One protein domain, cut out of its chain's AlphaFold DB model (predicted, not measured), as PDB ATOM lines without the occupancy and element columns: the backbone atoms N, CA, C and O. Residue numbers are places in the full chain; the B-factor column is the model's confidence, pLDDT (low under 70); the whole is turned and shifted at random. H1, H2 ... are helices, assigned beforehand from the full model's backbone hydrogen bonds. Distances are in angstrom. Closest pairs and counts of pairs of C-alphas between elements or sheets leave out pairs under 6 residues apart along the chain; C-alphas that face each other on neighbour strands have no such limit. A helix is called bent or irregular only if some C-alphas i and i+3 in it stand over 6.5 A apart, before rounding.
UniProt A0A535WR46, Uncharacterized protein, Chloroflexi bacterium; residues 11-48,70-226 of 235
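Overview. This is residues 11 to 48 and 70 to 226 of the 235 residues of an uncharacterized protein of Chloroflexi bacterium (UniProt A0A535WR46). A long helical hairpin, H6 and H7, is crossed near its open end by H9, which passes between its two helices, while H4 and H8 pack across the other side of H7. H1 lies side by side with H4 on the side away from H7, H5 packs on H7 and the last turns of H9, and residues 39 to 48 stick out beyond H1. The printed part has 195 residues with nine named helices, H1 to H9 in order, and no named strand; its class is all helix. It is only just loose, close to compact, with a radius of gyration of the C-alphas of 19.9 A, and spans 66 by 50 by 32 A.

Arrangement. H1, residues 11 to 32, touches H4, residues 77 to 97, at a shallow tilt of 4 degrees, opposite ways; their closest C-alphas, Cys 22 and Ala 82, are 5.4 A apart. H2, residues 37 to 44, touches no helix. H3, residues 70 to 73, is close to H1 but not clearly touching, with C-alphas 26 and 73 7.3 A apart. The hub is H7, residues 140 to 176, which touches five helices. H4 touches it with residues 87 to 95 alone, about perpendicular at 77 degrees, closest at C-alphas 91 and 162, 5.5 A. H5, residues 99 to 109, touches H7 at C-alphas 106 and 167, 5.4 A. H6, residues 113 to 137, and H7 form a hairpin at a shallow tilt of 16 degrees, closest at C-alphas 133 and 146, 5.1 A. H8, residues 181 to 196, touches H7 at a steep tilt of 59 degrees, closest at C-alphas 166 and 185, 4.7 A, and also touches H4, closest at C-alphas 84 and 193, 5.5 A. H9, residues 201 to 220, is about perpendicular to H7 at 83 degrees, with C-alphas 160 and 213 closest at 3.7 A, and to H6 at 85 degrees, with C-alphas 122 and 215 closest at 3.5 A. Every O i to N i+4 pair is within hydrogen-bond range in H2, H4, H5, H6, H8 and H9, against 17 of 18 in H1 and 29 of 33 in H7; H3 is too short for such a pair.

Along the chain. H1 begins at C-alpha 11, (-46.647, -17.432, -8.625), and is 30.0 A long; H4 is 29.8 A and H6 36.1 A. H7 is 54.2 A, from (-22.925, -40.817, 5.781), and irregular: C-alphas 141 and 144 are 7.5 A apart. H8 is 22.5 A; H9 is 27.9 A and ends at C-alpha 220, (-22.378, -12.382, -11.401).

Size, cuts and confidence. The two C-alphas farthest apart, those of Pro 48 and Arg 226, are 70.3 A apart. Residues 49 to 69 are not printed, and C-alphas 48 and 70 are 25.7 A apart across this cut. The links printed whole are tight. Mean pLDDT of the printed part is 75.3; residues 11 to 48 and 70 to 82 are among those under 70.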
ATOM      1  N   LEU A  11     -47.440 -16.739  -7.607       62.28
ATOM      2  CA  LEU A  11     -46.647 -17.432  -8.625       62.28
ATOM      3  C   LEU A  11     -46.070 -18.744  -8.108       62.28
ATOM      4  O   LEU A  11     -46.163 -19.744  -8.803       62.28
ATOM      5  N   VAL A  12     -45.536 -18.772  -6.887       64.75
ATOM      6  CA  VAL A  12     -45.091 -20.017  -6.249       64.75
ATOM      7  C   VAL A  12     -46.268 -20.980  -6.103       64.75
ATOM      8  O   VAL A  12     -46.143 -22.146  -6.459       64.75
ATOM      9  N   ALA A  13     -47.433 -20.496  -5.666       61.97
ATOM     10  CA  ALA A  13     -48.646 -21.302  -5.587       61.97
ATOM     11  C   ALA A  13     -49.105 -21.795  -6.967       61.97
ATOM     12  O   ALA A  13     -49.505 -22.945  -7.079       61.97
ATOM     13  N   LEU A  14     -49.003 -20.979  -8.020       62.59
ATOM     14  CA  LEU A  14     -49.312 -21.369  -9.398       62.59
ATOM     15  C   LEU A  14     -48.325 -22.404  -9.941       62.59
ATOM     16  O   LEU A  14     -48.756 -23.337 -10.605       62.59
ATOM     17  N   VAL A  15     -47.031 -22.284  -9.639       66.19
ATOM     18  CA  VAL A  15     -46.006 -23.278  -9.997       66.19
ATOM     19  C   VAL A  15     -46.288 -24.597  -9.282       66.19
ATOM     20  O   VAL A  15     -46.321 -25.644  -9.921       66.19
ATOM     21  N   VAL A  16     -46.542 -24.554  -7.972       66.62
ATOM     22  CA  VAL A  16     -46.893 -25.737  -7.174       66.62
ATOM     23  C   VAL A  16     -48.195 -26.358  -7.679       66.62
ATOM     24  O   VAL A  16     -48.261 -27.570  -7.843       66.62
ATOM     25  N   LEU A  17     -49.206 -25.547  -7.990       60.03
ATOM     26  CA  LEU A  17     -50.475 -26.005  -8.545       60.03
ATOM     27  C   LEU A  17     -50.288 -26.619  -9.935       60.03
ATOM     28  O   LEU A  17     -50.862 -27.666 -10.197       60.03
ATOM     29  N   ALA A  18     -49.476 -26.022 -10.806       57.69
ATOM     30  CA  ALA A  18     -49.172 -26.562 -12.128       57.69
ATOM     31  C   ALA A  18     -48.432 -27.902 -12.026       57.69
ATOM     32  O   ALA A  18     -48.811 -28.853 -12.701       57.69
ATOM     33  N   LEU A  19     -47.443 -28.011 -11.132       58.34
ATOM     34  CA  LEU A  19     -46.741 -29.263 -10.840       58.34
ATOM     35  C   LEU A  19     -47.690 -30.332 -10.279       58.34
ATOM     36  O   LEU A  19     -47.630 -31.481 -10.708       58.34
ATOM     37  N   LEU A  20     -48.591 -29.959  -9.364       58.47
ATOM     38  CA  LEU A  20     -49.598 -30.861  -8.798       58.47
ATOM     39  C   LEU A  20     -50.634 -31.295  -9.836       58.47
ATOM     40  O   LEU A  20     -50.970 -32.473  -9.888       58.47
ATOM     41  N   LEU A  21     -51.116 -30.379 -10.678       59.03
ATOM     42  CA  LEU A  21     -52.031 -30.678 -11.781       59.03
ATOM     43  C   LEU A  21     -51.366 -31.584 -12.813       59.03
ATOM     44  O   LEU A  21     -52.012 -32.489 -13.317       59.03
ATOM     45  N   CYS A  22     -50.077 -31.399 -13.079       57.88
ATOM     46  CA  CYS A  22     -49.308 -32.285 -13.943       57.88
ATOM     47  C   CYS A  22     -49.058 -33.660 -13.333       57.88
ATOM     48  O   CYS A  22     -49.128 -34.660 -14.037       57.88
ATOM     49  N   TRP A  23     -48.781 -33.731 -12.032       56.28
ATOM     50  CA  TRP A  23     -48.694 -35.005 -11.327       56.28
ATOM     51  C   TRP A  23     -50.038 -35.739 -11.366       56.28
ATOM     52  O   TRP A  23     -50.087 -36.940 -11.635       56.28
ATOM     53  N   LEU A  24     -51.134 -34.999 -11.174       57.38
ATOM     54  CA  LEU A  24     -52.490 -35.516 -11.286       57.38
ATOM     55  C   LEU A  24     -52.773 -35.999 -12.714       57.38
ATOM     56  O   LEU A  24     -53.244 -37.118 -12.879       57.38
ATOM     57  N   ASP A  25     -52.438 -35.211 -13.735       56.81
ATOM     58  CA  ASP A  25     -52.643 -35.571 -15.136       56.81
ATOM     59  C   ASP A  25     -51.810 -36.797 -15.514       56.81
ATOM     60  O   ASP A  25     -52.370 -37.761 -16.009       56.81
ATOM     61  N   ALA A  26     -50.527 -36.870 -15.147       53.53
ATOM     62  CA  ALA A  26     -49.704 -38.067 -15.347       53.53
ATOM     63  C   ALA A  26     -50.307 -39.316 -14.667       53.53
ATOM     64  O   ALA A  26     -50.330 -40.396 -15.259       53.53
ATOM     65  N   SER A  27     -50.862 -39.164 -13.458       57.59
ATOM     66  CA  SER A  27     -51.531 -40.255 -12.732       57.59
ATOM     67  C   SER A  27     -52.880 -40.670 -13.344       57.59
ATOM     68  O   SER A  27     -53.307 -41.822 -13.209       57.59
ATOM     69  N   LEU A  28     -53.559 -39.742 -14.025       52.66
ATOM     70  CA  LEU A  28     -54.844 -39.961 -14.683       52.66
ATOM     71  C   LEU A  28     -54.667 -40.479 -16.115       52.66
ATOM     72  O   LEU A  28     -55.407 -41.375 -16.509       52.66
ATOM     73  N   PHE A  29     -53.666 -40.006 -16.860       46.28
ATOM     74  CA  PHE A  29     -53.315 -40.455 -18.211       46.28
ATOM     75  C   PHE A  29     -52.918 -41.937 -18.226       46.28
ATOM     76  O   PHE A  29     -53.335 -42.681 -19.118       46.28
ATOM     77  N   GLU A  30     -52.189 -42.401 -17.201       48.19
ATOM     78  CA  GLU A  30     -51.927 -43.831 -16.972       48.19
ATOM     79  C   GLU A  30     -53.220 -44.648 -16.814       48.19
ATOM     80  O   GLU A  30     -53.275 -45.804 -17.234       48.19
ATOM     81  N   ARG A  31     -54.275 -44.061 -16.232       49.16
ATOM     82  CA  ARG A  31     -55.573 -44.725 -16.030       49.16
ATOM     83  C   ARG A  31     -56.478 -44.682 -17.260       49.16
ATOM     84  O   ARG A  31     -57.256 -45.615 -17.441       49.16
ATOM     85  N   THR A  32     -56.426 -43.623 -18.068       47.41
ATOM     86  CA  THR A  32     -57.418 -43.363 -19.128       47.41
ATOM     87  C   THR A  32     -56.957 -43.760 -20.527       47.41
ATOM     88  O   THR A  32     -57.762 -44.304 -21.279       47.41
ATOM     89  N   VAL A  33     -55.688 -43.541 -20.888       43.94
ATOM     90  CA  VAL A  33     -55.195 -43.762 -22.266       43.94
ATOM     91  C   VAL A  33     -54.512 -45.124 -22.431       43.94
ATOM     92  O   VAL A  33     -54.534 -45.707 -23.513       43.94
ATOM     93  N   LEU A  34     -53.989 -45.697 -21.343       45.38
ATOM     94  CA  LEU A  34     -53.442 -47.058 -21.304       45.38
ATOM     95  C   LEU A  34     -54.176 -47.935 -20.270       45.38
ATOM     96  O   LEU A  34     -53.531 -48.464 -19.362       45.38
ATOM     97  N   PRO A  35     -55.491 -48.209 -20.415       41.78
ATOM     98  CA  PRO A  35     -56.255 -49.054 -19.482       41.78
ATOM     99  C   PRO A  35     -55.830 -50.543 -19.480       41.78
ATOM    100  O   PRO A  35     -56.540 -51.421 -18.990       41.78
ATOM    101  N   GLY A  36     -54.647 -50.854 -20.015       43.12
ATOM    102  CA  GLY A  36     -54.089 -52.189 -20.123       43.12
ATOM    103  C   GLY A  36     -52.565 -52.268 -20.056       43.12
ATOM    104  O   GLY A  36     -52.063 -53.359 -20.279       43.12
ATOM    105  N   SER A  37     -51.807 -51.214 -19.721       44.53
ATOM    106  CA  SER A  37     -50.339 -51.346 -19.578       44.53
ATOM    107  C   SER A  37     -49.962 -52.395 -18.518       44.53
ATOM    108  O   SER A  37     -49.111 -53.247 -18.766       44.53
ATOM    109  N   ARG A  38     -50.706 -52.451 -17.402       44.06
ATOM    110  CA  ARG A  38     -50.622 -53.557 -16.428       44.06
ATOM    111  C   ARG A  38     -51.087 -54.906 -16.990       44.06
ATOM    112  O   ARG A  38     -50.506 -55.924 -16.640       44.06
ATOM    113  N   ARG A  39     -52.100 -54.937 -17.869       39.53
ATOM    114  CA  ARG A  39     -52.630 -56.187 -18.460       39.53
ATOM    115  C   ARG A  39     -51.743 -56.769 -19.564       39.53
ATOM    116  O   ARG A  39     -51.702 -57.986 -19.713       39.53
ATOM    117  N   ILE A  40     -51.052 -55.932 -20.335       44.34
ATOM    118  CA  ILE A  40     -50.140 -56.353 -21.408       44.34
ATOM    119  C   ILE A  40     -48.882 -56.987 -20.802       44.34
ATOM    120  O   ILE A  40     -48.437 -58.014 -21.306       44.34
ATOM    121  N   LEU A  41     -48.387 -56.457 -19.677       45.28
ATOM    122  CA  LEU A  41     -47.296 -57.072 -18.912       45.28
ATOM    123  C   LEU A  41     -47.704 -58.448 -18.351       45.28
ATOM    124  O   LEU A  41     -47.021 -59.430 -18.621       45.28
ATOM    125  N   THR A  42     -48.882 -58.573 -17.724       44.16
ATOM    126  CA  THR A  42     -49.367 -59.875 -17.212       44.16
ATOM    127  C   THR A  42     -49.730 -60.891 -18.305       44.16
ATOM    128  O   THR A  42     -49.702 -62.093 -18.068       44.16
ATOM    129  N   ARG A  43     -50.091 -60.452 -19.523       38.28
ATOM    130  CA  ARG A  43     -50.414 -61.362 -20.645       38.28
ATOM    131  C   ARG A  43     -49.163 -61.839 -21.391       38.28
ATOM    132  O   ARG A  43     -49.198 -62.901 -22.006       38.28
ATOM    133  N   ALA A  44     -48.069 -61.080 -21.324       44.41
ATOM    134  CA  ALA A  44     -46.772 -61.464 -21.875       44.41
ATOM    135  C   ALA A  44     -46.007 -62.466 -20.986       44.41
ATOM    136  O   ALA A  44     -45.137 -63.169 -21.491       44.41
ATOM    137  N   GLU A  45     -46.350 -62.581 -19.698       47.03
ATOM    138  CA  GLU A  45     -45.792 -63.592 -18.779       47.03
ATOM    139  C   GLU A  45     -46.232 -65.032 -19.107       47.03
ATOM    140  O   GLU A  45     -45.566 -65.980 -18.703       47.03
ATOM    141  N   GLY A  46     -47.320 -65.210 -19.868       49.47
ATOM    142  CA  GLY A  46     -47.863 -66.526 -20.238       49.47
ATOM    143  C   GLY A  46     -47.505 -67.027 -21.642       49.47
ATOM    144  O   GLY A  46     -47.960 -68.102 -22.029       49.47
ATOM    145  N   LEU A  47     -46.735 -66.267 -22.431       50.28
ATOM    146  CA  LEU A  47     -46.321 -66.668 -23.780       50.28
ATOM    147  C   LEU A  47     -44.899 -67.254 -23.741       50.28
ATOM    148  O   LEU A  47     -44.012 -66.636 -23.148       50.28
ATOM    149  N   PRO A  48     -44.641 -68.415 -24.376       47.12
ATOM    150  CA  PRO A  48     -43.295 -68.966 -24.448       47.12
ATOM    151  C   PRO A  48     -42.370 -67.960 -25.144       47.12
ATOM    152  O   PRO A  48     -42.605 -67.560 -26.286       47.12
ATOM    153  N   ILE A  70     -41.969 -47.668 -12.670       43.31
ATOM    154  CA  ILE A  70     -41.327 -46.364 -12.478       43.31
ATOM    155  C   ILE A  70     -40.705 -45.877 -13.799       43.31
ATOM    156  O   ILE A  70     -40.740 -44.685 -14.091       43.31
ATOM    157  N   SER A  71     -40.225 -46.794 -14.648       44.50
ATOM    158  CA  SER A  71     -39.642 -46.452 -15.954       44.50
ATOM    159  C   SER A  71     -40.657 -46.064 -17.037       44.50
ATOM    160  O   SER A  71     -40.298 -45.353 -17.966       44.50
ATOM    161  N   GLY A  72     -41.920 -46.490 -16.937       41.31
ATOM    162  CA  GLY A  72     -42.957 -46.114 -17.909       41.31
ATOM    163  C   GLY A  72     -43.558 -44.727 -17.647       41.31
ATOM    164  O   GLY A  72     -43.729 -43.936 -18.572       41.31
ATOM    165  N   ALA A  73     -43.836 -44.415 -16.377       43.38
ATOM    166  CA  ALA A  73     -44.487 -43.168 -15.973       43.38
ATOM    167  C   ALA A  73     -43.529 -41.962 -15.958       43.38
ATOM    168  O   ALA A  73     -43.876 -40.903 -16.489       43.38
ATOM    169  N   LEU A  74     -42.308 -42.131 -15.419       44.16
ATOM    170  CA  LEU A  74     -41.284 -41.069 -15.331       44.16
ATOM    171  C   LEU A  74     -40.684 -40.669 -16.686       44.16
ATOM    172  O   LEU A  74     -39.952 -39.690 -16.769       44.16
ATOM    173  N   PHE A  75     -40.975 -41.421 -17.744       52.75
ATOM    174  CA  PHE A  75     -40.503 -41.136 -19.098       52.75
ATOM    175  C   PHE A  75     -41.661 -40.994 -20.094       52.75
ATOM    176  O   PHE A  75     -41.463 -41.067 -21.305       52.75
ATOM    177  N   SER A  76     -42.880 -40.774 -19.592       61.00
ATOM    178  CA  SER A  76     -44.022 -40.420 -20.430       61.00
ATOM    179  C   SER A  76     -43.861 -39.001 -20.991       61.00
ATOM    180  O   SER A  76     -43.301 -38.119 -20.337       61.00
ATOM    181  N   LEU A  77     -44.393 -38.752 -22.193       61.72
ATOM    182  CA  LEU A  77     -44.412 -37.409 -22.788       61.72
ATOM    183  C   LEU A  77     -45.058 -36.381 -21.840       61.72
ATOM    184  O   LEU A  77     -44.585 -35.252 -21.745       61.72
ATOM    185  N   GLY A  78     -46.084 -36.803 -21.091       61.50
ATOM    186  CA  GLY A  78     -46.739 -35.992 -20.065       61.50
ATOM    187  C   GLY A  78     -45.789 -35.569 -18.945       61.50
ATOM    188  O   GLY A  78     -45.745 -34.392 -18.611       61.50
ATOM    189  N   TRP A  79     -44.962 -36.480 -18.417       63.28
ATOM    190  CA  TRP A  79     -43.957 -36.145 -17.400       63.28
ATOM    191  C   TRP A  79     -42.895 -35.162 -17.916       63.28
ATOM    192  O   TRP A  79     -42.514 -34.227 -17.207       63.28
ATOM    193  N   PHE A  80     -42.430 -35.340 -19.156       64.81
ATOM    194  CA  PHE A  80     -41.472 -34.416 -19.769       64.81
ATOM    195  C   PHE A  80     -42.073 -33.026 -19.972       64.81
ATOM    196  O   PHE A  80     -41.472 -32.042 -19.539       64.81
ATOM    197  N   ALA A  81     -43.272 -32.944 -20.552       66.31
ATOM    198  CA  ALA A  81     -43.984 -31.685 -20.749       66.31
ATOM    199  C   ALA A  81     -44.270 -30.985 -19.409       66.31
ATOM    200  O   ALA A  81     -44.021 -29.790 -19.266       66.31
ATOM    201  N   ALA A  82     -44.704 -31.746 -18.404       68.00
ATOM    202  CA  ALA A  82     -44.944 -31.280 -17.045       68.00
ATOM    203  C   ALA A  82     -43.708 -30.666 -16.396       68.00
ATOM    204  O   ALA A  82     -43.747 -29.554 -15.870       68.00
ATOM    205  N   THR A  83     -42.604 -31.410 -16.428       70.81
ATOM    206  CA  THR A  83     -41.343 -30.993 -15.817       70.81
ATOM    207  C   THR A  83     -40.805 -29.760 -16.527       70.81
ATOM    208  O   THR A  83     -40.392 -28.805 -15.874       70.81
ATOM    209  N   ALA A  84     -40.871 -29.735 -17.859       73.81
ATOM    210  CA  ALA A  84     -40.455 -28.594 -18.658       73.81
ATOM    211  C   ALA A  84     -41.290 -27.342 -18.338       73.81
ATOM    212  O   ALA A  84     -40.723 -26.296 -18.030       73.81
ATOM    213  N   LEU A  85     -42.622 -27.456 -18.300       75.44
ATOM    214  CA  LEU A  85     -43.520 -26.363 -17.907       75.44
ATOM    215  C   LEU A  85     -43.267 -25.893 -16.471       75.44
ATOM    216  O   LEU A  85     -43.225 -24.690 -16.220       75.44
ATOM    217  N   GLY A  86     -43.051 -26.820 -15.538       78.25
ATOM    218  CA  GLY A  86     -42.707 -26.511 -14.152       78.25
ATOM    219  C   GLY A  86     -41.400 -25.726 -14.039       78.25
ATOM    220  O   GLY A  86     -41.343 -24.729 -13.318       78.25
ATOM    221  N   LEU A  87     -40.369 -26.116 -14.793       82.50
ATOM    222  CA  LEU A  87     -39.091 -25.403 -14.855       82.50
ATOM    223  C   LEU A  87     -39.237 -24.017 -15.491       82.50
ATOM    224  O   LEU A  87     -38.687 -23.055 -14.960       82.50
ATOM    225  N   VAL A  88     -40.008 -23.887 -16.574       83.44
ATOM    226  CA  VAL A  88     -40.313 -22.590 -17.203       83.44
ATOM    227  C   VAL A  88     -41.045 -21.676 -16.222       83.44
ATOM    228  O   VAL A  88     -40.675 -20.512 -16.065       83.44
ATOM    229  N   ALA A  89     -42.049 -22.197 -15.517       81.69
ATOM    230  CA  ALA A  89     -42.815 -21.438 -14.540       81.69
ATOM    231  C   ALA A  89     -41.948 -21.022 -13.339       81.69
ATOM    232  O   ALA A  89     -42.041 -19.884 -12.879       81.69
ATOM    233  N   LEU A  90     -41.053 -21.898 -12.871       85.44
ATOM    234  CA  LEU A  90     -40.098 -21.586 -11.808       85.44
ATOM    235  C   LEU A  90     -39.070 -20.531 -12.255       85.44
ATOM    236  O   LEU A  90     -38.811 -19.583 -11.516       85.44
ATOM    237  N   ALA A  91     -38.537 -20.642 -13.473       88.00
ATOM    238  CA  ALA A  91     -37.644 -19.648 -14.069       88.00
ATOM    239  C   ALA A  91     -38.328 -18.276 -14.184       88.00
ATOM    240  O   ALA A  91     -37.760 -17.255 -13.790       88.00
ATOM    241  N   ALA A  92     -39.576 -18.249 -14.659       81.56
ATOM    242  CA  ALA A  92     -40.383 -17.039 -14.703       81.56
ATOM    243  C   ALA A  92     -40.594 -16.468 -13.293       81.56
ATOM    244  O   ALA A  92     -40.346 -15.284 -13.075       81.56
ATOM    245  N   ALA A  93     -40.961 -17.297 -12.312       83.75
ATOM    246  CA  ALA A  93     -41.132 -16.866 -10.929       83.75
ATOM    247  C   ALA A  93     -39.855 -16.220 -10.364       83.75
ATOM    248  O   ALA A  93     -39.944 -15.173  -9.724       83.75
ATOM    249  N   MET A  94     -38.671 -16.771 -10.653       87.25
ATOM    250  CA  MET A  94     -37.391 -16.176 -10.253       87.25
ATOM    251  C   MET A  94     -37.147 -14.805 -10.896       87.25
ATOM    252  O   MET A  94     -36.734 -13.877 -10.199       87.25
ATOM    253  N   LEU A  95     -37.417 -14.651 -12.198       86.00
ATOM    254  CA  LEU A  95     -37.250 -13.368 -12.896       86.00
ATOM    255  C   LEU A  95     -38.152 -12.284 -12.316       86.00
ATOM    256  O   LEU A  95     -37.718 -11.142 -12.150       86.00
ATOM    257  N   VAL A  96     -39.401 -12.630 -12.001       83.56
ATOM    258  CA  VAL A  96     -40.323 -11.656 -11.424       83.56
ATOM    259  C   VAL A  96     -39.956 -11.387  -9.958       83.56
ATOM    260  O   VAL A  96     -40.042 -10.238  -9.532       83.56
ATOM    261  N   ALA A  97     -39.517 -12.394  -9.186       83.12
ATOM    262  CA  ALA A  97     -39.126 -12.245  -7.774       83.12
ATOM    263  C   ALA A  97     -37.862 -11.394  -7.588       83.12
ATOM    264  O   ALA A  97     -37.779 -10.615  -6.636       83.12
ATOM    265  N   PHE A  98     -36.904 -11.491  -8.513       85.75
ATOM    266  CA  PHE A  98     -35.614 -10.804  -8.432       85.75
ATOM    267  C   PHE A  98     -35.319  -9.951  -9.681       85.75
ATOM    268  O   PHE A  98     -34.282 -10.129 -10.329       85.75
ATOM    269  N   PRO A  99     -36.174  -8.966 -10.018       83.12
ATOM    270  CA  PRO A  99     -36.100  -8.272 -11.300       83.12
ATOM    271  C   PRO A  99     -34.860  -7.373 -11.403       83.12
ATOM    272  O   PRO A  99     -34.279  -7.243 -12.476       83.12
ATOM    273  N   ALA A 100     -34.420  -6.776 -10.289       84.12
ATOM    274  CA  ALA A 100     -33.212  -5.951 -10.250       84.12
ATOM    275  C   ALA A 100     -31.939  -6.784 -10.480       84.12
ATOM    276  O   ALA A 100     -31.071  -6.384 -11.250       84.12
ATOM    277  N   ARG A 101     -31.864  -7.971  -9.862       87.94
ATOM    278  CA  ARG A 101     -30.740  -8.901 -10.025       87.94
ATOM    279  C   ARG A 101     -30.667  -9.418 -11.460       87.94
ATOM    280  O   ARG A 101     -29.595  -9.395 -12.050       87.94
ATOM    281  N   ALA A 102     -31.805  -9.801 -12.042       87.44
ATOM    282  CA  ALA A 102     -31.869 -10.254 -13.429       87.44
ATOM    283  C   ALA A 102     -31.371  -9.185 -14.418       87.44
ATOM    284  O   ALA A 102     -30.573  -9.497 -15.296       87.44
ATOM    285  N   ARG A 103     -31.770  -7.915 -14.241       86.81
ATOM    286  CA  ARG A 103     -31.282  -6.801 -15.078       86.81
ATOM    287  C   ARG A 103     -29.766  -6.646 -15.006       86.81
ATOM    288  O   ARG A 103     -29.124  -6.634 -16.042       86.81
ATOM    289  N   LEU A 104     -29.190  -6.655 -13.804       87.00
ATOM    290  CA  LEU A 104     -27.736  -6.551 -13.630       87.00
ATOM    291  C   LEU A 104     -26.966  -7.691 -14.309       87.00
ATOM    292  O   LEU A 104     -25.860  -7.478 -14.803       87.00
ATOM    293  N   VAL A 105     -27.519  -8.908 -14.321       88.44
ATOM    294  CA  VAL A 105     -26.918 -10.041 -15.045       88.44
ATOM    295  C   VAL A 105     -26.979  -9.812 -16.554       88.44
ATOM    296  O   VAL A 105     -25.976 -10.016 -17.234       88.44
ATOM    297  N   VAL A 106     -28.130  -9.371 -17.067       88.25
ATOM    298  CA  VAL A 106     -28.331  -9.061 -18.490       88.25
ATOM    299  C   VAL A 106     -27.407  -7.930 -18.950       88.25
ATOM    300  O   VAL A 106     -26.751  -8.076 -19.976       88.25
ATOM    301  N   ASP A 107     -27.257  -6.868 -18.162       86.62
ATOM    302  CA  ASP A 107     -26.371  -5.743 -18.489       86.62
ATOM    303  C   ASP A 107     -24.895  -6.183 -18.571       86.62
ATOM    304  O   ASP A 107     -24.116  -5.662 -19.366       86.62
ATOM    305  N   ARG A 108     -24.484  -7.178 -17.769       83.31
ATOM    306  CA  ARG A 108     -23.121  -7.743 -17.820       83.31
ATOM    307  C   ARG A 108     -22.909  -8.669 -19.022       83.31
ATOM    308  O   ARG A 108     -21.786  -8.760 -19.517       83.31
ATOM    309  N   LEU A 109     -23.960  -9.341 -19.490       83.94
ATOM    310  CA  LEU A 109     -23.922 -10.230 -20.657       83.94
ATOM    311  C   LEU A 109     -23.622  -9.492 -21.968       83.94
ATOM    312  O   LEU A 109     -23.056 -10.098 -22.875       83.94
ATOM    313  N   ASP A 110     -23.936  -8.197 -22.059       76.31
ATOM    314  CA  ASP A 110     -23.657  -7.391 -23.258       76.31
ATOM    315  C   ASP A 110     -22.159  -7.229 -23.552       76.31
ATOM    316  O   ASP A 110     -21.766  -6.951 -24.688       76.31
ATOM    317  N   SER A 111     -21.292  -7.494 -22.573       73.12
ATOM    318  CA  SER A 111     -19.876  -7.699 -22.859       73.12
ATOM    319  C   SER A 111     -19.656  -9.111 -23.422       73.12
ATOM    320  O   SER A 111     -19.729 -10.109 -22.709       73.12
ATOM    321  N   LEU A 112     -19.376  -9.205 -24.728       54.00
ATOM    322  CA  LEU A 112     -19.212 -10.461 -25.487       54.00
ATOM    323  C   LEU A 112     -18.201 -11.460 -24.876       54.00
ATOM    324  O   LEU A 112     -18.265 -12.659 -25.141       54.00
ATOM    325  N   THR A 113     -17.288 -10.999 -24.020       66.94
ATOM    326  CA  THR A 113     -16.338 -11.829 -23.261       66.94
ATOM    327  C   THR A 113     -16.977 -12.602 -22.100       66.94
ATOM    328  O   THR A 113     -16.435 -13.620 -21.659       66.94
ATOM    329  N   VAL A 114     -18.140 -12.174 -21.606       70.00
ATOM    330  CA  VAL A 114     -18.794 -12.770 -20.432       70.00
ATOM    331  C   VAL A 114     -19.459 -14.106 -20.753       70.00
ATOM    332  O   VAL A 114     -19.446 -14.996 -19.909       70.00
ATOM    333  N   ALA A 115     -19.955 -14.325 -21.973       72.62
ATOM    334  CA  ALA A 115     -20.575 -15.605 -22.337       72.62
ATOM    335  C   ALA A 115     -19.561 -16.769 -22.366       72.62
ATOM    336  O   ALA A 115     -19.811 -17.833 -21.799       72.62
ATOM    337  N   GLY A 116     -18.386 -16.556 -22.972       82.12
ATOM    338  CA  GLY A 116     -17.325 -17.569 -23.017       82.12
ATOM    339  C   GLY A 116     -16.736 -17.862 -21.636       82.12
ATOM    340  O   GLY A 116     -16.563 -19.022 -21.259       82.12
ATOM    341  N   THR A 117     -16.490 -16.818 -20.838       86.69
ATOM    342  CA  THR A 117     -16.010 -16.984 -19.455       86.69
ATOM    343  C   THR A 117     -17.059 -17.630 -18.553       86.69
ATOM    344  O   THR A 117     -16.695 -18.429 -17.691       86.69
ATOM    345  N   ALA A 118     -18.352 -17.376 -18.779       89.69
ATOM    346  CA  ALA A 118     -19.432 -18.053 -18.073       89.69
ATOM    347  C   ALA A 118     -19.461 -19.553 -18.358       89.69
ATOM    348  O   ALA A 118     -19.588 -20.329 -17.420       89.69
ATOM    349  N   LEU A 119     -19.274 -19.993 -19.603       91.19
ATOM    350  CA  LEU A 119     -19.206 -21.426 -19.892       91.19
ATOM    351  C   LEU A 119     -18.059 -22.103 -19.121       91.19
ATOM    352  O   LEU A 119     -18.266 -23.139 -18.490       91.19
ATOM    353  N   VAL A 120     -16.869 -21.492 -19.117       93.19
ATOM    354  CA  VAL A 120     -15.695 -22.012 -18.394       93.19
ATOM    355  C   VAL A 120     -15.937 -22.031 -16.883       93.19
ATOM    356  O   VAL A 120     -15.690 -23.047 -16.234       93.19
ATOM    357  N   ALA A 121     -16.462 -20.942 -16.318       92.44
ATOM    358  CA  ALA A 121     -16.790 -20.857 -14.896       92.44
ATOM    359  C   ALA A 121     -17.869 -21.876 -14.498       92.44
ATOM    360  O   ALA A 121     -17.775 -22.513 -13.450       92.44
ATOM    361  N   GLY A 122     -18.872 -22.068 -15.351       93.50
ATOM    362  CA  GLY A 122     -19.915 -23.068 -15.182       93.50
ATOM    363  C   GLY A 122     -19.349 -24.479 -15.166       93.50
ATOM    364  O   GLY A 122     -19.642 -25.245 -14.252       93.50
ATOM    365  N   LEU A 123     -18.483 -24.807 -16.129       95.75
ATOM    366  CA  LEU A 123     -17.838 -26.115 -16.212       95.75
ATOM    367  C   LEU A 123     -16.976 -26.383 -14.973       95.75
ATOM    368  O   LEU A 123     -17.096 -27.444 -14.363       95.75
ATOM    369  N   ALA A 124     -16.173 -25.403 -14.550       95.38
ATOM    370  CA  ALA A 124     -15.390 -25.490 -13.321       95.38
ATOM    371  C   ALA A 124     -16.284 -25.708 -12.088       95.38
ATOM    372  O   ALA A 124     -15.969 -26.537 -11.237       95.38
ATOM    373  N   THR A 125     -17.429 -25.022 -12.019       93.75
ATOM    374  CA  THR A 125     -18.398 -25.172 -10.922       93.75
ATOM    375  C   THR A 125     -19.021 -26.567 -10.909       93.75
ATOM    376  O   THR A 125     -19.129 -27.171  -9.847       93.75
ATOM    377  N   VAL A 126     -19.389 -27.117 -12.070       93.69
ATOM    378  CA  VAL A 126     -19.920 -28.486 -12.178       93.69
ATOM    379  C   VAL A 126     -18.878 -29.515 -11.746       93.69
ATOM    380  O   VAL A 126     -19.198 -30.404 -10.960       93.69
ATOM    381  N   LEU A 127     -17.629 -29.380 -12.201       95.25
ATOM    382  CA  LEU A 127     -16.538 -30.272 -11.803       95.25
ATOM    383  C   LEU A 127     -16.269 -30.197 -10.295       95.25
ATOM    384  O   LEU A 127     -16.109 -31.231  -9.646       95.25
ATOM    385  N   LEU A 128     -16.286 -28.991  -9.722       93.50
ATOM    386  CA  LEU A 128     -16.122 -28.784  -8.285       93.50
ATOM    387  C   LEU A 128     -17.284 -29.392  -7.490       93.50
ATOM    388  O   LEU A 128     -17.047 -30.091  -6.508       93.50
ATOM    389  N   LEU A 129     -18.530 -29.176  -7.921       90.69
ATOM    390  CA  LEU A 129     -19.717 -29.775  -7.306       90.69
ATOM    391  C   LEU A 129     -19.679 -31.298  -7.380       90.69
ATOM    392  O   LEU A 129     -20.063 -31.955  -6.415       90.69
ATOM    393  N   PHE A 130     -19.209 -31.859  -8.492       89.12
ATOM    394  CA  PHE A 130     -19.046 -33.298  -8.652       89.12
ATOM    395  C   PHE A 130     -17.998 -33.848  -7.680       89.12
ATOM    396  O   PHE A 130     -18.297 -34.774  -6.926       89.12
ATOM    397  N   ALA A 131     -16.810 -33.238  -7.629       89.25
ATOM    398  CA  ALA A 131     -15.746 -33.624  -6.704       89.25
ATOM    399  C   ALA A 131     -16.194 -33.511  -5.239       89.25
ATOM    400  O   ALA A 131     -16.020 -34.445  -4.456       89.25
ATOM    401  N   PHE A 132     -16.842 -32.402  -4.874       88.50
ATOM    402  CA  PHE A 132     -17.344 -32.185  -3.522       88.50
ATOM    403  C   PHE A 132     -18.465 -33.166  -3.176       88.50
ATOM    404  O   PHE A 132     -18.429 -33.792  -2.125       88.50
ATOM    405  N   SER A 133     -19.422 -33.385  -4.080       83.69
ATOM    406  CA  SER A 133     -20.501 -34.361  -3.875       83.69
ATOM    407  C   SER A 133     -19.968 -35.780  -3.711       83.69
ATOM    408  O   SER A 133     -20.505 -36.539  -2.908       83.69
ATOM    409  N   PHE A 134     -18.915 -36.147  -4.447       84.44
ATOM    410  CA  PHE A 134     -18.249 -37.434  -4.287       84.44
ATOM    411  C   PHE A 134     -17.620 -37.565  -2.895       84.44
ATOM    412  O   PHE A 134     -17.882 -38.549  -2.208       84.44
ATOM    413  N   LEU A 135     -16.887 -36.545  -2.436       87.56
ATOM    414  CA  LEU A 135     -16.306 -36.509  -1.089       87.56
ATOM    415  C   LEU A 135     -17.379 -36.594   0.007       87.56
ATOM    416  O   LEU A 135     -17.249 -37.397   0.926       87.56
ATOM    417  N   LEU A 136     -18.470 -35.829  -0.113       83.19
ATOM    418  CA  LEU A 136     -19.566 -35.843   0.861       83.19
ATOM    419  C   LEU A 136     -20.255 -37.207   0.942       83.19
ATOM    420  O   LEU A 136     -20.667 -37.618   2.022       83.19
ATOM    421  N   ARG A 137     -20.372 -37.931  -0.177       79.12
ATOM    422  CA  ARG A 137     -20.978 -39.272  -0.206       79.12
ATOM    423  C   ARG A 137     -20.152 -40.321   0.534       79.12
ATOM    424  O   ARG A 137     -20.729 -41.303   0.988       79.12
ATOM    425  N   LEU A 138     -18.843 -40.111   0.692       83.81
ATOM    426  CA  LEU A 138     -17.994 -40.985   1.510       83.81
ATOM    427  C   LEU A 138     -18.310 -40.855   3.008       83.81
ATOM    428  O   LEU A 138     -17.969 -41.734   3.795       83.81
ATOM    429  N   THR A 139     -19.005 -39.788   3.405       82.25
ATOM    430  CA  THR A 139     -19.417 -39.530   4.784       82.25
ATOM    431  C   THR A 139     -20.940 -39.602   4.911       82.25
ATOM    432  O   THR A 139     -21.650 -38.709   4.459       82.25
ATOM    433  N   ILE A 140     -21.468 -40.632   5.585       76.94
ATOM    434  CA  ILE A 140     -22.925 -40.817   5.781       76.94
ATOM    435  C   ILE A 140     -23.584 -39.562   6.392       76.94
ATOM    436  O   ILE A 140     -24.688 -39.190   6.004       76.94
ATOM    437  N   VAL A 141     -22.879 -38.872   7.296       79.88
ATOM    438  CA  VAL A 141     -23.366 -37.670   8.000       79.88
ATOM    439  C   VAL A 141     -23.587 -36.477   7.062       79.88
ATOM    440  O   VAL A 141     -24.523 -35.709   7.268       79.88
ATOM    441  N   LEU A 142     -22.765 -36.313   6.021       81.44
ATOM    442  CA  LEU A 142     -22.845 -35.156   5.120       81.44
ATOM    443  C   LEU A 142     -23.622 -35.440   3.829       81.44
ATOM    444  O   LEU A 142     -23.754 -34.558   2.978       81.44
ATOM    445  N   LEU A 143     -24.188 -36.639   3.681       81.94
ATOM    446  CA  LEU A 143     -24.988 -37.008   2.517       81.94
ATOM    447  C   LEU A 143     -26.143 -36.022   2.218       81.94
ATOM    448  O   LEU A 143     -26.324 -35.682   1.044       81.94
ATOM    449  N   PRO A 144     -26.880 -35.481   3.215       84.88
ATOM    450  CA  PRO A 144     -27.920 -34.480   2.957       84.88
ATOM    451  C   PRO A 144     -27.382 -33.188   2.327       84.88
ATOM    452  O   PRO A 144     -28.059 -32.567   1.505       84.88
ATOM    453  N   LEU A 145     -26.145 -32.801   2.659       85.75
ATOM    454  CA  LEU A 145     -25.518 -31.589   2.133       85.75
ATOM    455  C   LEU A 145     -25.251 -31.704   0.629       85.75
ATOM    456  O   LEU A 145     -25.410 -30.724  -0.096       85.75
ATOM    457  N   ALA A 146     -24.923 -32.903   0.136       82.62
ATOM    458  CA  ALA A 146     -24.751 -33.136  -1.296       82.62
ATOM    459  C   ALA A 146     -26.063 -32.890  -2.064       82.62
ATOM    460  O   ALA A 146     -26.058 -32.265  -3.128       82.62
ATOM    461  N   GLY A 147     -27.198 -33.321  -1.501       82.56
ATOM    462  CA  GLY A 147     -28.522 -33.042  -2.058       82.56
ATOM    463  C   GLY A 147     -28.839 -31.545  -2.071       82.56
ATOM    464  O   GLY A 147     -29.219 -31.005  -3.110       82.56
ATOM    465  N   ALA A 148     -28.603 -30.856  -0.951       86.38
ATOM    466  CA  ALA A 148     -28.830 -29.417  -0.835       86.38
ATOM    467  C   ALA A 148     -27.998 -28.605  -1.846       86.38
ATOM    468  O   ALA A 148     -28.536 -27.738  -2.532       86.38
ATOM    469  N   LEU A 149     -26.710 -28.924  -2.001       88.06
ATOM    470  CA  LEU A 149     -25.837 -28.281  -2.987       88.06
ATOM    471  C   LEU A 149     -26.297 -28.529  -4.424       88.06
ATOM    472  O   LEU A 149     -26.268 -27.610  -5.238       88.06
ATOM    473  N   SER A 150     -26.767 -29.741  -4.727       86.62
ATOM    474  CA  SER A 150     -27.310 -30.066  -6.050       86.62
ATOM    475  C   SER A 150     -28.554 -29.231  -6.366       86.62
ATOM    476  O   SER A 150     -28.684 -28.712  -7.472       86.62
ATOM    477  N   ILE A 151     -29.445 -29.048  -5.385       88.38
ATOM    478  CA  ILE A 151     -30.643 -28.209  -5.526       88.38
ATOM    479  C   ILE A 151     -30.249 -26.743  -5.727       88.38
ATOM    480  O   ILE A 151     -30.746 -26.101  -6.648       88.38
ATOM    481  N   LEU A 152     -29.333 -26.215  -4.911       91.12
ATOM    482  CA  LEU A 152     -28.850 -24.836  -5.044       91.12
ATOM    483  C   LEU A 152     -28.195 -24.591  -6.408       91.12
ATOM    484  O   LEU A 152     -28.461 -23.571  -7.043       91.12
ATOM    485  N   ALA A 153     -27.394 -25.541  -6.889       91.56
ATOM    486  CA  ALA A 153     -26.800 -25.487  -8.218       91.56
ATOM    487  C   ALA A 153     -27.866 -25.514  -9.321       91.56
ATOM    488  O   ALA A 153     -27.789 -24.722 -10.255       91.56
ATOM    489  N   ALA A 154     -28.890 -26.365  -9.201       90.81
ATOM    490  CA  ALA A 154     -29.993 -26.415 -10.158       90.81
ATOM    491  C   ALA A 154     -30.785 -25.097 -10.197       90.81
ATOM    492  O   ALA A 154     -31.083 -24.594 -11.279       90.81
ATOM    493  N   LEU A 155     -31.071 -24.496  -9.037       92.44
ATOM    494  CA  LEU A 155     -31.730 -23.189  -8.949       92.44
ATOM    495  C   LEU A 155     -30.861 -22.075  -9.547       92.44
ATOM    496  O   LEU A 155     -31.379 -21.209 -10.251       92.44
ATOM    497  N   GLY A 156     -29.546 -22.113  -9.313       92.94
ATOM    498  CA  GLY A 156     -28.584 -21.211  -9.944       92.94
ATOM    499  C   GLY A 156     -28.579 -21.349 -11.461       92.94
ATOM    500  O   GLY A 156     -28.837 -20.381 -12.170       92.94
ATOM    501  N   ALA A 157     -28.388 -22.563 -11.974       94.19
ATOM    502  CA  ALA A 157     -28.441 -22.836 -13.406       94.19
ATOM    503  C   ALA A 157     -29.749 -22.327 -14.032       94.19
ATOM    504  O   ALA A 157     -29.709 -21.624 -15.039       94.19
ATOM    505  N   LEU A 158     -30.893 -22.600 -13.396       93.62
ATOM    506  CA  LEU A 158     -32.205 -22.157 -13.865       93.62
ATOM    507  C   LEU A 158     -32.334 -20.629 -13.899       93.62
ATOM    508  O   LEU A 158     -32.795 -20.079 -14.899       93.62
ATOM    509  N   PHE A 159     -31.889 -19.930 -12.851       93.31
ATOM    510  CA  PHE A 159     -31.868 -18.466 -12.830       93.31
ATOM    511  C   PHE A 159     -30.988 -17.899 -13.953       93.31
ATOM    512  O   PHE A 159     -31.381 -16.952 -14.636       93.31
ATOM    513  N   GLY A 160     -29.821 -18.502 -14.189       91.94
ATOM    514  CA  GLY A 160     -28.924 -18.125 -15.279       91.94
ATOM    515  C   GLY A 160     -29.538 -18.345 -16.665       91.94
ATOM    516  O   GLY A 160     -29.463 -17.452 -17.507       91.94
ATOM    517  N   ILE A 161     -30.213 -19.481 -16.885       92.25
ATOM    518  CA  ILE A 161     -30.977 -19.760 -18.114       92.25
ATOM    519  C   ILE A 161     -32.066 -18.700 -18.317       92.25
ATOM    520  O   ILE A 161     -32.233 -18.185 -19.422       92.25
ATOM    521  N   ALA A 162     -32.777 -18.326 -17.253       91.81
ATOM    522  CA  ALA A 162     -33.809 -17.298 -17.316       91.81
ATOM    523  C   ALA A 162     -33.237 -15.919 -17.692       91.81
ATOM    524  O   ALA A 162     -33.829 -15.197 -18.496       91.81
ATOM    525  N   CYS A 163     -32.060 -15.565 -17.169       91.19
ATOM    526  CA  CYS A 163     -31.359 -14.334 -17.542       91.19
ATOM    527  C   CYS A 163     -30.874 -14.363 -18.999       91.19
ATOM    528  O   CYS A 163     -31.011 -13.363 -19.699       91.19
ATOM    529  N   LEU A 164     -30.375 -15.505 -19.487       90.50
ATOM    530  CA  LEU A 164     -30.026 -15.694 -20.902       90.50
ATOM    531  C   LEU A 164     -31.245 -15.526 -21.813       90.50
ATOM    532  O   LEU A 164     -31.163 -14.832 -22.825       90.50
ATOM    533  N   ALA A 165     -32.387 -16.106 -21.437       90.00
ATOM    534  CA  ALA A 165     -33.645 -15.931 -22.154       90.00
ATOM    535  C   ALA A 165     -34.079 -14.455 -22.190       90.00
ATOM    536  O   ALA A 165     -34.523 -13.966 -23.228       90.00
ATOM    537  N   LEU A 166     -33.905 -13.723 -21.084       88.38
ATOM    538  CA  LEU A 166     -34.208 -12.292 -21.006       88.38
ATOM    539  C   LEU A 166     -33.249 -11.433 -21.847       88.38
ATOM    540  O   LEU A 166     -33.685 -10.478 -22.488       88.38
ATOM    541  N   TRP A 167     -31.964 -11.778 -21.879       88.94
ATOM    542  CA  TRP A 167     -30.974 -11.122 -22.734       88.94
ATOM    543  C   TRP A 167     -31.284 -11.343 -24.221       88.94
ATOM    544  O   TRP A 167     -31.388 -10.377 -24.980       88.94
ATOM    545  N   LEU A 168     -31.557 -12.590 -24.624       85.75
ATOM    546  CA  LEU A 168     -32.003 -12.919 -25.983       85.75
ATOM    547  C   LEU A 168     -33.291 -12.177 -26.346       85.75
ATOM    548  O   LEU A 168     -33.419 -11.678 -27.461       85.75
ATOM    549  N   ALA A 169     -34.224 -12.058 -25.402       83.94
ATOM    550  CA  ALA A 169     -35.441 -11.282 -25.577       83.94
ATOM    551  C   ALA A 169     -35.162  -9.796 -25.831       83.94
ATOM    552  O   ALA A 169     -35.787  -9.199 -26.707       83.94
ATOM    553  N   GLY A 170     -34.205  -9.207 -25.107       81.62
ATOM    554  CA  GLY A 170     -33.724  -7.847 -25.349       81.62
ATOM    555  C   GLY A 170     -33.154  -7.677 -26.757       81.62
ATOM    556  O   GLY A 170     -33.554  -6.759 -27.474       81.62
ATOM    557  N   GLN A 171     -32.302  -8.607 -27.197       82.44
ATOM    558  CA  GLN A 171     -31.727  -8.578 -28.544       82.44
ATOM    559  C   GLN A 171     -32.768  -8.785 -29.648       82.44
ATOM    560  O   GLN A 171     -32.756  -8.089 -30.662       82.44
ATOM    561  N   ALA A 172     -33.699  -9.719 -29.458       78.44
ATOM    562  CA  ALA A 172     -34.775  -9.988 -30.403       78.44
ATOM    563  C   ALA A 172     -35.723  -8.788 -30.532       78.44
ATOM    564  O   ALA A 172     -36.182  -8.478 -31.631       78.44
ATOM    565  N   ARG A 173     -35.965  -8.055 -29.439       78.31
ATOM    566  CA  ARG A 173     -36.782  -6.834 -29.435       78.31
ATOM    567  C   ARG A 173     -36.225  -5.752 -30.361       78.31
ATOM    568  O   ARG A 173     -37.007  -5.088 -31.035       78.31
ATOM    569  N   LEU A 174     -34.897  -5.626 -30.457       77.62
ATOM    570  CA  LEU A 174     -34.250  -4.707 -31.406       77.62
ATOM    571  C   LEU A 174     -34.606  -5.024 -32.868       77.62
ATOM    572  O   LEU A 174     -34.529  -4.140 -33.714       77.62
ATOM    573  N   ARG A 175     -35.002  -6.269 -33.168       79.69
ATOM    574  CA  ARG A 175     -35.354  -6.734 -34.520       79.69
ATOM    575  C   ARG A 175     -36.863  -6.833 -34.771       79.69
ATOM    576  O   ARG A 175     -37.284  -6.642 -35.904       79.69
ATOM    577  N   ILE A 176     -37.664  -7.159 -33.751       70.31
ATOM    578  CA  ILE A 176     -39.080  -7.567 -33.897       70.31
ATOM    579  C   ILE A 176     -40.069  -6.462 -33.460       70.31
ATOM    580  O   ILE A 176     -41.240  -6.507 -33.830       70.31
ATOM    581  N   GLY A 177     -39.626  -5.434 -32.725       67.31
ATOM    582  CA  GLY A 177     -40.463  -4.290 -32.329       67.31
ATOM    583  C   GLY A 177     -40.837  -4.255 -30.840       67.31
ATOM    584  O   GLY A 177     -40.197  -4.880 -30.000       67.31
ATOM    585  N   SER A 178     -41.863  -3.480 -30.474       72.06
ATOM    586  CA  SER A 178     -42.135  -3.006 -29.100       72.06
ATOM    587  C   SER A 178     -42.735  -4.028 -28.115       72.06
ATOM    588  O   SER A 178     -43.240  -3.625 -27.065       72.06
ATOM    589  N   ALA A 179     -42.650  -5.332 -28.382       71.12
ATOM    590  CA  ALA A 179     -43.178  -6.359 -27.484       71.12
ATOM    591  C   ALA A 179     -42.522  -6.320 -26.084       71.12
ATOM    592  O   ALA A 179     -41.357  -5.938 -25.920       71.12
ATOM    593  N   HIS A 180     -43.294  -6.699 -25.056       73.44
ATOM    594  CA  HIS A 180     -42.838  -6.672 -23.665       73.44
ATOM    595  C   HIS A 180     -41.730  -7.723 -23.446       73.44
ATOM    596  O   HIS A 180     -41.944  -8.895 -23.759       73.44
ATOM    597  N   PRO A 181     -40.570  -7.365 -22.865       71.06
ATOM    598  CA  PRO A 181     -39.398  -8.247 -22.804       71.06
ATOM    599  C   PRO A 181     -39.653  -9.548 -22.033       71.06
ATOM    600  O   PRO A 181     -39.129 -10.588 -22.407       71.06
ATOM    601  N   LEU A 182     -40.513  -9.521 -21.007       71.75
ATOM    602  CA  LEU A 182     -40.908 -10.739 -20.285       71.75
ATOM    603  C   LEU A 182     -41.672 -11.741 -21.158       71.75
ATOM    604  O   LEU A 182     -41.498 -12.938 -20.971       71.75
ATOM    605  N   LEU A 183     -42.498 -11.277 -22.103       72.06
ATOM    606  CA  LEU A 183     -43.231 -12.181 -22.993       72.06
ATOM    607  C   LEU A 183     -42.264 -12.874 -23.950       72.06
ATOM    608  O   LEU A 183     -42.337 -14.085 -24.112       72.06
ATOM    609  N   ILE A 184     -41.308 -12.126 -24.503       76.25
ATOM    610  CA  ILE A 184     -40.282 -12.701 -25.379       76.25
ATOM    611  C   ILE A 184     -39.378 -13.664 -24.582       76.25
ATOM    612  O   ILE A 184     -39.051 -14.749 -25.059       76.25
ATOM    613  N   ALA A 185     -39.028 -13.324 -23.337       76.56
ATOM    614  CA  ALA A 185     -38.244 -14.201 -22.465       76.56
ATOM    615  C   ALA A 185     -39.004 -15.492 -22.127       76.56
ATOM    616  O   ALA A 185     -38.418 -16.572 -22.149       76.56
ATOM    617  N   LEU A 186     -40.314 -15.401 -21.879       77.81
ATOM    618  CA  LEU A 186     -41.174 -16.565 -21.678       77.81
ATOM    619  C   LEU A 186     -41.210 -17.438 -22.936       77.81
ATOM    620  O   LEU A 186     -41.047 -18.648 -22.833       77.81
ATOM    621  N   THR A 187     -41.348 -16.841 -24.123       77.88
ATOM    622  CA  THR A 187     -41.308 -17.604 -25.379       77.88
ATOM    623  C   THR A 187     -39.951 -18.262 -25.614       77.88
ATOM    624  O   THR A 187     -39.911 -19.391 -26.086       77.88
ATOM    625  N   ALA A 188     -38.843 -17.618 -25.231       80.25
ATOM    626  CA  ALA A 188     -37.513 -18.214 -25.309       80.25
ATOM    627  C   ALA A 188     -37.346 -19.378 -24.316       80.25
ATOM    628  O   ALA A 188     -36.790 -20.410 -24.675       80.25
ATOM    629  N   LEU A 189     -37.878 -19.252 -23.096       80.25
ATOM    630  CA  LEU A 189     -37.902 -20.339 -22.114       80.25
ATOM    631  C   LEU A 189     -38.728 -21.534 -22.602       80.25
ATOM    632  O   LEU A 189     -38.282 -22.671 -22.465       80.25
ATOM    633  N   VAL A 190     -39.895 -21.287 -23.204       79.94
ATOM    634  CA  VAL A 190     -40.711 -22.338 -23.833       79.94
ATOM    635  C   VAL A 190     -39.963 -22.965 -25.008       79.94
ATOM    636  O   VAL A 190     -39.890 -24.181 -25.091       79.94
ATOM    637  N   ALA A 191     -39.308 -22.168 -25.856       79.44
ATOM    638  CA  ALA A 191     -38.507 -22.695 -26.958       79.44
ATOM    639  C   ALA A 191     -37.333 -23.563 -26.469       79.44
ATOM    640  O   ALA A 191     -37.029 -24.583 -27.080       79.44
ATOM    641  N   PHE A 192     -36.682 -23.203 -25.358       81.12
ATOM    642  CA  PHE A 192     -35.651 -24.044 -24.738       81.12
ATOM    643  C   PHE A 192     -36.223 -25.355 -24.193       81.12
ATOM    644  O   PHE A 192     -35.590 -26.400 -24.338       81.12
ATOM    645  N   ALA A 193     -37.415 -25.306 -23.596       76.94
ATOM    646  CA  ALA A 193     -38.147 -26.490 -23.160       76.94
ATOM    647  C   ALA A 193     -38.528 -27.401 -24.340       76.94
ATOM    648  O   ALA A 193     -38.291 -28.605 -24.272       76.94
ATOM    649  N   ASP A 194     -39.033 -26.839 -25.438       76.56
ATOM    650  CA  ASP A 194     -39.374 -27.586 -26.653       76.56
ATOM    651  C   ASP A 194     -38.132 -28.219 -27.284       76.56
ATOM    652  O   ASP A 194     -38.140 -29.388 -27.669       76.56
ATOM    653  N   LEU A 195     -37.026 -27.476 -27.336       74.25
ATOM    654  CA  LEU A 195     -35.761 -27.979 -27.860       74.25
ATOM    655  C   LEU A 195     -35.247 -29.166 -27.042       74.25
ATOM    656  O   LEU A 195     -34.676 -30.093 -27.613       74.25
ATOM    657  N   ALA A 196     -35.492 -29.177 -25.728       71.50
ATOM    658  CA  ALA A 196     -35.128 -30.278 -24.841       71.50
ATOM    659  C   ALA A 196     -35.892 -31.582 -25.130       71.50
ATOM    660  O   ALA A 196     -35.421 -32.650 -24.737       71.50
ATOM    661  N   LEU A 197     -37.025 -31.521 -25.841       70.50
ATOM    662  CA  LEU A 197     -37.764 -32.707 -26.281       70.50
ATOM    663  C   LEU A 197     -37.049 -33.452 -27.418       70.50
ATOM    664  O   LEU A 197     -37.357 -34.618 -27.664       70.50
ATOM    665  N   ILE A 198     -36.085 -32.817 -28.100       72.62
ATOM    666  CA  ILE A 198     -35.281 -33.469 -29.137       72.62
ATOM    667  C   ILE A 198     -34.254 -34.394 -28.466       72.62
ATOM    668  O   ILE A 198     -33.362 -33.910 -27.757       72.62
ATOM    669  N   PRO A 199     -34.301 -35.718 -28.710       70.25
ATOM    670  CA  PRO A 199     -33.360 -36.654 -28.107       70.25
ATOM    671  C   PRO A 199     -31.910 -36.300 -28.451       70.25
ATOM    672  O   PRO A 199     -31.602 -35.960 -29.594       70.25
ATOM    673  N   PHE A 200     -31.015 -36.419 -27.467       72.31
ATOM    674  CA  PHE A 200     -29.573 -36.128 -27.544       72.31
ATOM    675  C   PHE A 200     -29.202 -34.664 -27.831       72.31
ATOM    676  O   PHE A 200     -28.492 -34.065 -27.026       72.31
ATOM    677  N   ALA A 201     -29.686 -34.065 -28.921       73.44
ATOM    678  CA  ALA A 201     -29.386 -32.678 -29.277       73.44
ATOM    679  C   ALA A 201     -29.997 -31.685 -28.277       73.44
ATOM    680  O   ALA A 201     -29.317 -30.766 -27.822       73.44
ATOM    681  N   GLY A 202     -31.252 -31.913 -27.880       72.81
ATOM    682  CA  GLY A 202     -31.947 -31.108 -26.881       72.81
ATOM    683  C   GLY A 202     -31.297 -31.193 -25.507       72.81
ATOM    684  O   GLY A 202     -31.029 -30.171 -24.883       72.81
ATOM    685  N   LEU A 203     -30.962 -32.410 -25.070       74.81
ATOM    686  CA  LEU A 203     -30.251 -32.642 -23.808       74.81
ATOM    687  C   LEU A 203     -28.871 -31.983 -23.797       74.81
ATOM    688  O   LEU A 203     -28.488 -31.385 -22.794       74.81
ATOM    689  N   PHE A 204     -28.135 -32.062 -24.905       83.31
ATOM    690  CA  PHE A 204     -26.836 -31.412 -25.032       83.31
ATOM    691  C   PHE A 204     -26.956 -29.887 -24.949       83.31
ATOM    692  O   PHE A 204     -26.231 -29.257 -24.181       83.31
ATOM    693  N   LEU A 205     -27.897 -29.287 -25.686       86.31
ATOM    694  CA  LEU A 205     -28.124 -27.840 -25.673       86.31
ATOM    695  C   LEU A 205     -28.613 -27.346 -24.312       86.31
ATOM    696  O   LEU A 205     -28.130 -26.327 -23.826       86.31
ATOM    697  N   LEU A 206     -29.515 -28.084 -23.666       85.12
ATOM    698  CA  LEU A 206     -29.978 -27.757 -22.321       85.12
ATOM    699  C   LEU A 206     -28.848 -27.901 -21.297       85.12
ATOM    700  O   LEU A 206     -28.716 -27.052 -20.421       85.12
ATOM    701  N   GLY A 207     -27.988 -28.910 -21.442       88.44
ATOM    702  CA  GLY A 207     -26.765 -29.045 -20.654       88.44
ATOM    703  C   GLY A 207     -25.834 -27.847 -20.834       88.44
ATOM    704  O   GLY A 207     -25.387 -27.264 -19.849       88.44
ATOM    705  N   LEU A 208     -25.602 -27.412 -22.074       92.31
ATOM    706  CA  LEU A 208     -24.784 -26.237 -22.377       92.31
ATOM    707  C   LEU A 208     -25.383 -24.957 -21.773       92.31
ATOM    708  O   LEU A 208     -24.662 -24.170 -21.157       92.31
ATOM    709  N   LEU A 209     -26.698 -24.769 -21.899       91.88
ATOM    710  CA  LEU A 209     -27.437 -23.658 -21.298       91.88
ATOM    711  C   LEU A 209     -27.371 -23.693 -19.770       91.88
ATOM    712  O   LEU A 209     -27.168 -22.651 -19.156       91.88
ATOM    713  N   ALA A 210     -27.488 -24.869 -19.154       92.56
ATOM    714  CA  ALA A 210     -27.404 -25.036 -17.708       92.56
ATOM    715  C   ALA A 210     -25.997 -24.746 -17.180       92.56
ATOM    716  O   ALA A 210     -25.857 -24.024 -16.198       92.56
ATOM    717  N   VAL A 211     -24.955 -25.242 -17.853       94.94
ATOM    718  CA  VAL A 211     -23.558 -24.951 -17.503       94.94
ATOM    719  C   VAL A 211     -23.282 -23.457 -17.660       94.94
ATOM    720  O   VAL A 211     -22.789 -22.824 -16.730       94.94
ATOM    721  N   THR A 212     -23.657 -22.866 -18.796       93.44
ATOM    722  CA  THR A 212     -23.460 -21.429 -19.047       93.44
ATOM    723  C   THR A 212     -24.245 -20.585 -18.044       93.44
ATOM    724  O   THR A 212     -23.696 -19.659 -17.453       93.44
ATOM    725  N   GLY A 213     -25.507 -20.932 -17.793       92.56
ATOM    726  CA  GLY A 213     -26.370 -20.284 -16.811       92.56
ATOM    727  C   GLY A 213     -25.787 -20.358 -15.402       92.56
ATOM    728  O   GLY A 213     -25.690 -19.337 -14.725       92.56
ATOM    729  N   LEU A 214     -25.310 -21.531 -14.982       93.81
ATOM    730  CA  LEU A 214     -24.645 -21.708 -13.694       93.81
ATOM    731  C   LEU A 214     -23.408 -20.808 -13.597       93.81
ATOM    732  O   LEU A 214     -23.258 -20.066 -12.629       93.81
ATOM    733  N   GLY A 215     -22.564 -20.802 -14.625       92.06
ATOM    734  CA  GLY A 215     -21.394 -19.935 -14.674       92.06
ATOM    735  C   GLY A 215     -21.739 -18.452 -14.607       92.06
ATOM    736  O   GLY A 215     -21.097 -17.715 -13.861       92.06
ATOM    737  N   LEU A 216     -22.804 -18.015 -15.287       91.50
ATOM    738  CA  LEU A 216     -23.317 -16.651 -15.158       91.50
ATOM    739  C   LEU A 216     -23.725 -16.351 -13.723       91.50
ATOM    740  O   LEU A 216     -23.341 -15.310 -13.194       91.50
ATOM    741  N   THR A 217     -24.458 -17.247 -13.063       91.69
ATOM    742  CA  THR A 217     -24.866 -17.018 -11.671       91.69
ATOM    743  C   THR A 217     -23.689 -16.932 -10.715       91.69
ATOM    744  O   THR A 217     -23.703 -16.082  -9.828       91.69
ATOM    745  N   VAL A 218     -22.641 -17.725 -10.932       90.81
ATOM    746  CA  VAL A 218     -21.419 -17.692 -10.122       90.81
ATOM    747  C   VAL A 218     -20.624 -16.413 -10.380       90.81
ATOM    748  O   VAL A 218     -20.319 -15.680  -9.438       90.81
ATOM    749  N   LEU A 219     -20.342 -16.085 -11.645       89.50
ATOM    750  CA  LEU A 219     -19.568 -14.896 -12.021       89.50
ATOM    751  C   LEU A 219     -20.268 -13.605 -11.607       89.50
ATOM    752  O   LEU A 219     -19.636 -12.665 -11.124       89.50
ATOM    753  N   THR A 220     -21.587 -13.557 -11.770       86.94
ATOM    754  CA  THR A 220     -22.378 -12.382 -11.401       86.94
ATOM    755  C   THR A 220     -22.824 -12.382  -9.946       86.94
ATOM    756  O   THR A 220     -23.352 -11.365  -9.495       86.94
ATOM    757  N   ARG A 221     -22.595 -13.478  -9.209       86.19
ATOM    758  CA  ARG A 221     -23.016 -13.671  -7.814       86.19
ATOM    759  C   ARG A 221     -24.521 -13.443  -7.659       86.19
ATOM    760  O   ARG A 221     -24.953 -12.612  -6.865       86.19
ATOM    761  N   PHE A 222     -25.309 -14.109  -8.505       83.06
ATOM    762  CA  PHE A 222     -26.758 -13.907  -8.627       83.06
ATOM    763  C   PHE A 222     -27.153 -12.436  -8.859       83.06
ATOM    764  O   PHE A 222     -28.162 -11.969  -8.338       83.06
ATOM    765  N   GLY A 223     -26.350 -11.683  -9.614       76.50
ATOM    766  CA  GLY A 223     -26.615 -10.267  -9.880       76.50
ATOM    767  C   GLY A 223     -26.474  -9.359  -8.655       76.50
ATOM    768  O   GLY A 223     -27.127  -8.319  -8.606       76.50
ATOM    769  N   SER A 224     -25.656  -9.725  -7.659       79.81
ATOM    770  CA  SER A 224     -25.373  -8.842  -6.521       79.81
ATOM    771  C   SER A 224     -24.609  -7.579  -6.975       79.81
ATOM    772  O   SER A 224     -23.577  -7.691  -7.657       79.81
ATOM    773  N   PRO A 225     -25.075  -6.369  -6.598       66.88
ATOM    774  CA  PRO A 225     -24.398  -5.112  -6.913       66.88
ATOM    775  C   PRO A 225     -23.149  -4.860  -6.053       66.88
ATOM    776  O   PRO A 225     -22.259  -4.145  -6.503       66.88
ATOM    777  N   ARG A 226     -23.059  -5.440  -4.843       62.69
ATOM    778  CA  ARG A 226     -21.968  -5.196  -3.870       62.69
ATOM    779  C   ARG A 226     -21.046  -6.396  -3.620       62.69
ATOM    780  O   ARG A 226     -20.032  -6.257  -2.947       62.69
TER     781      ARG A 226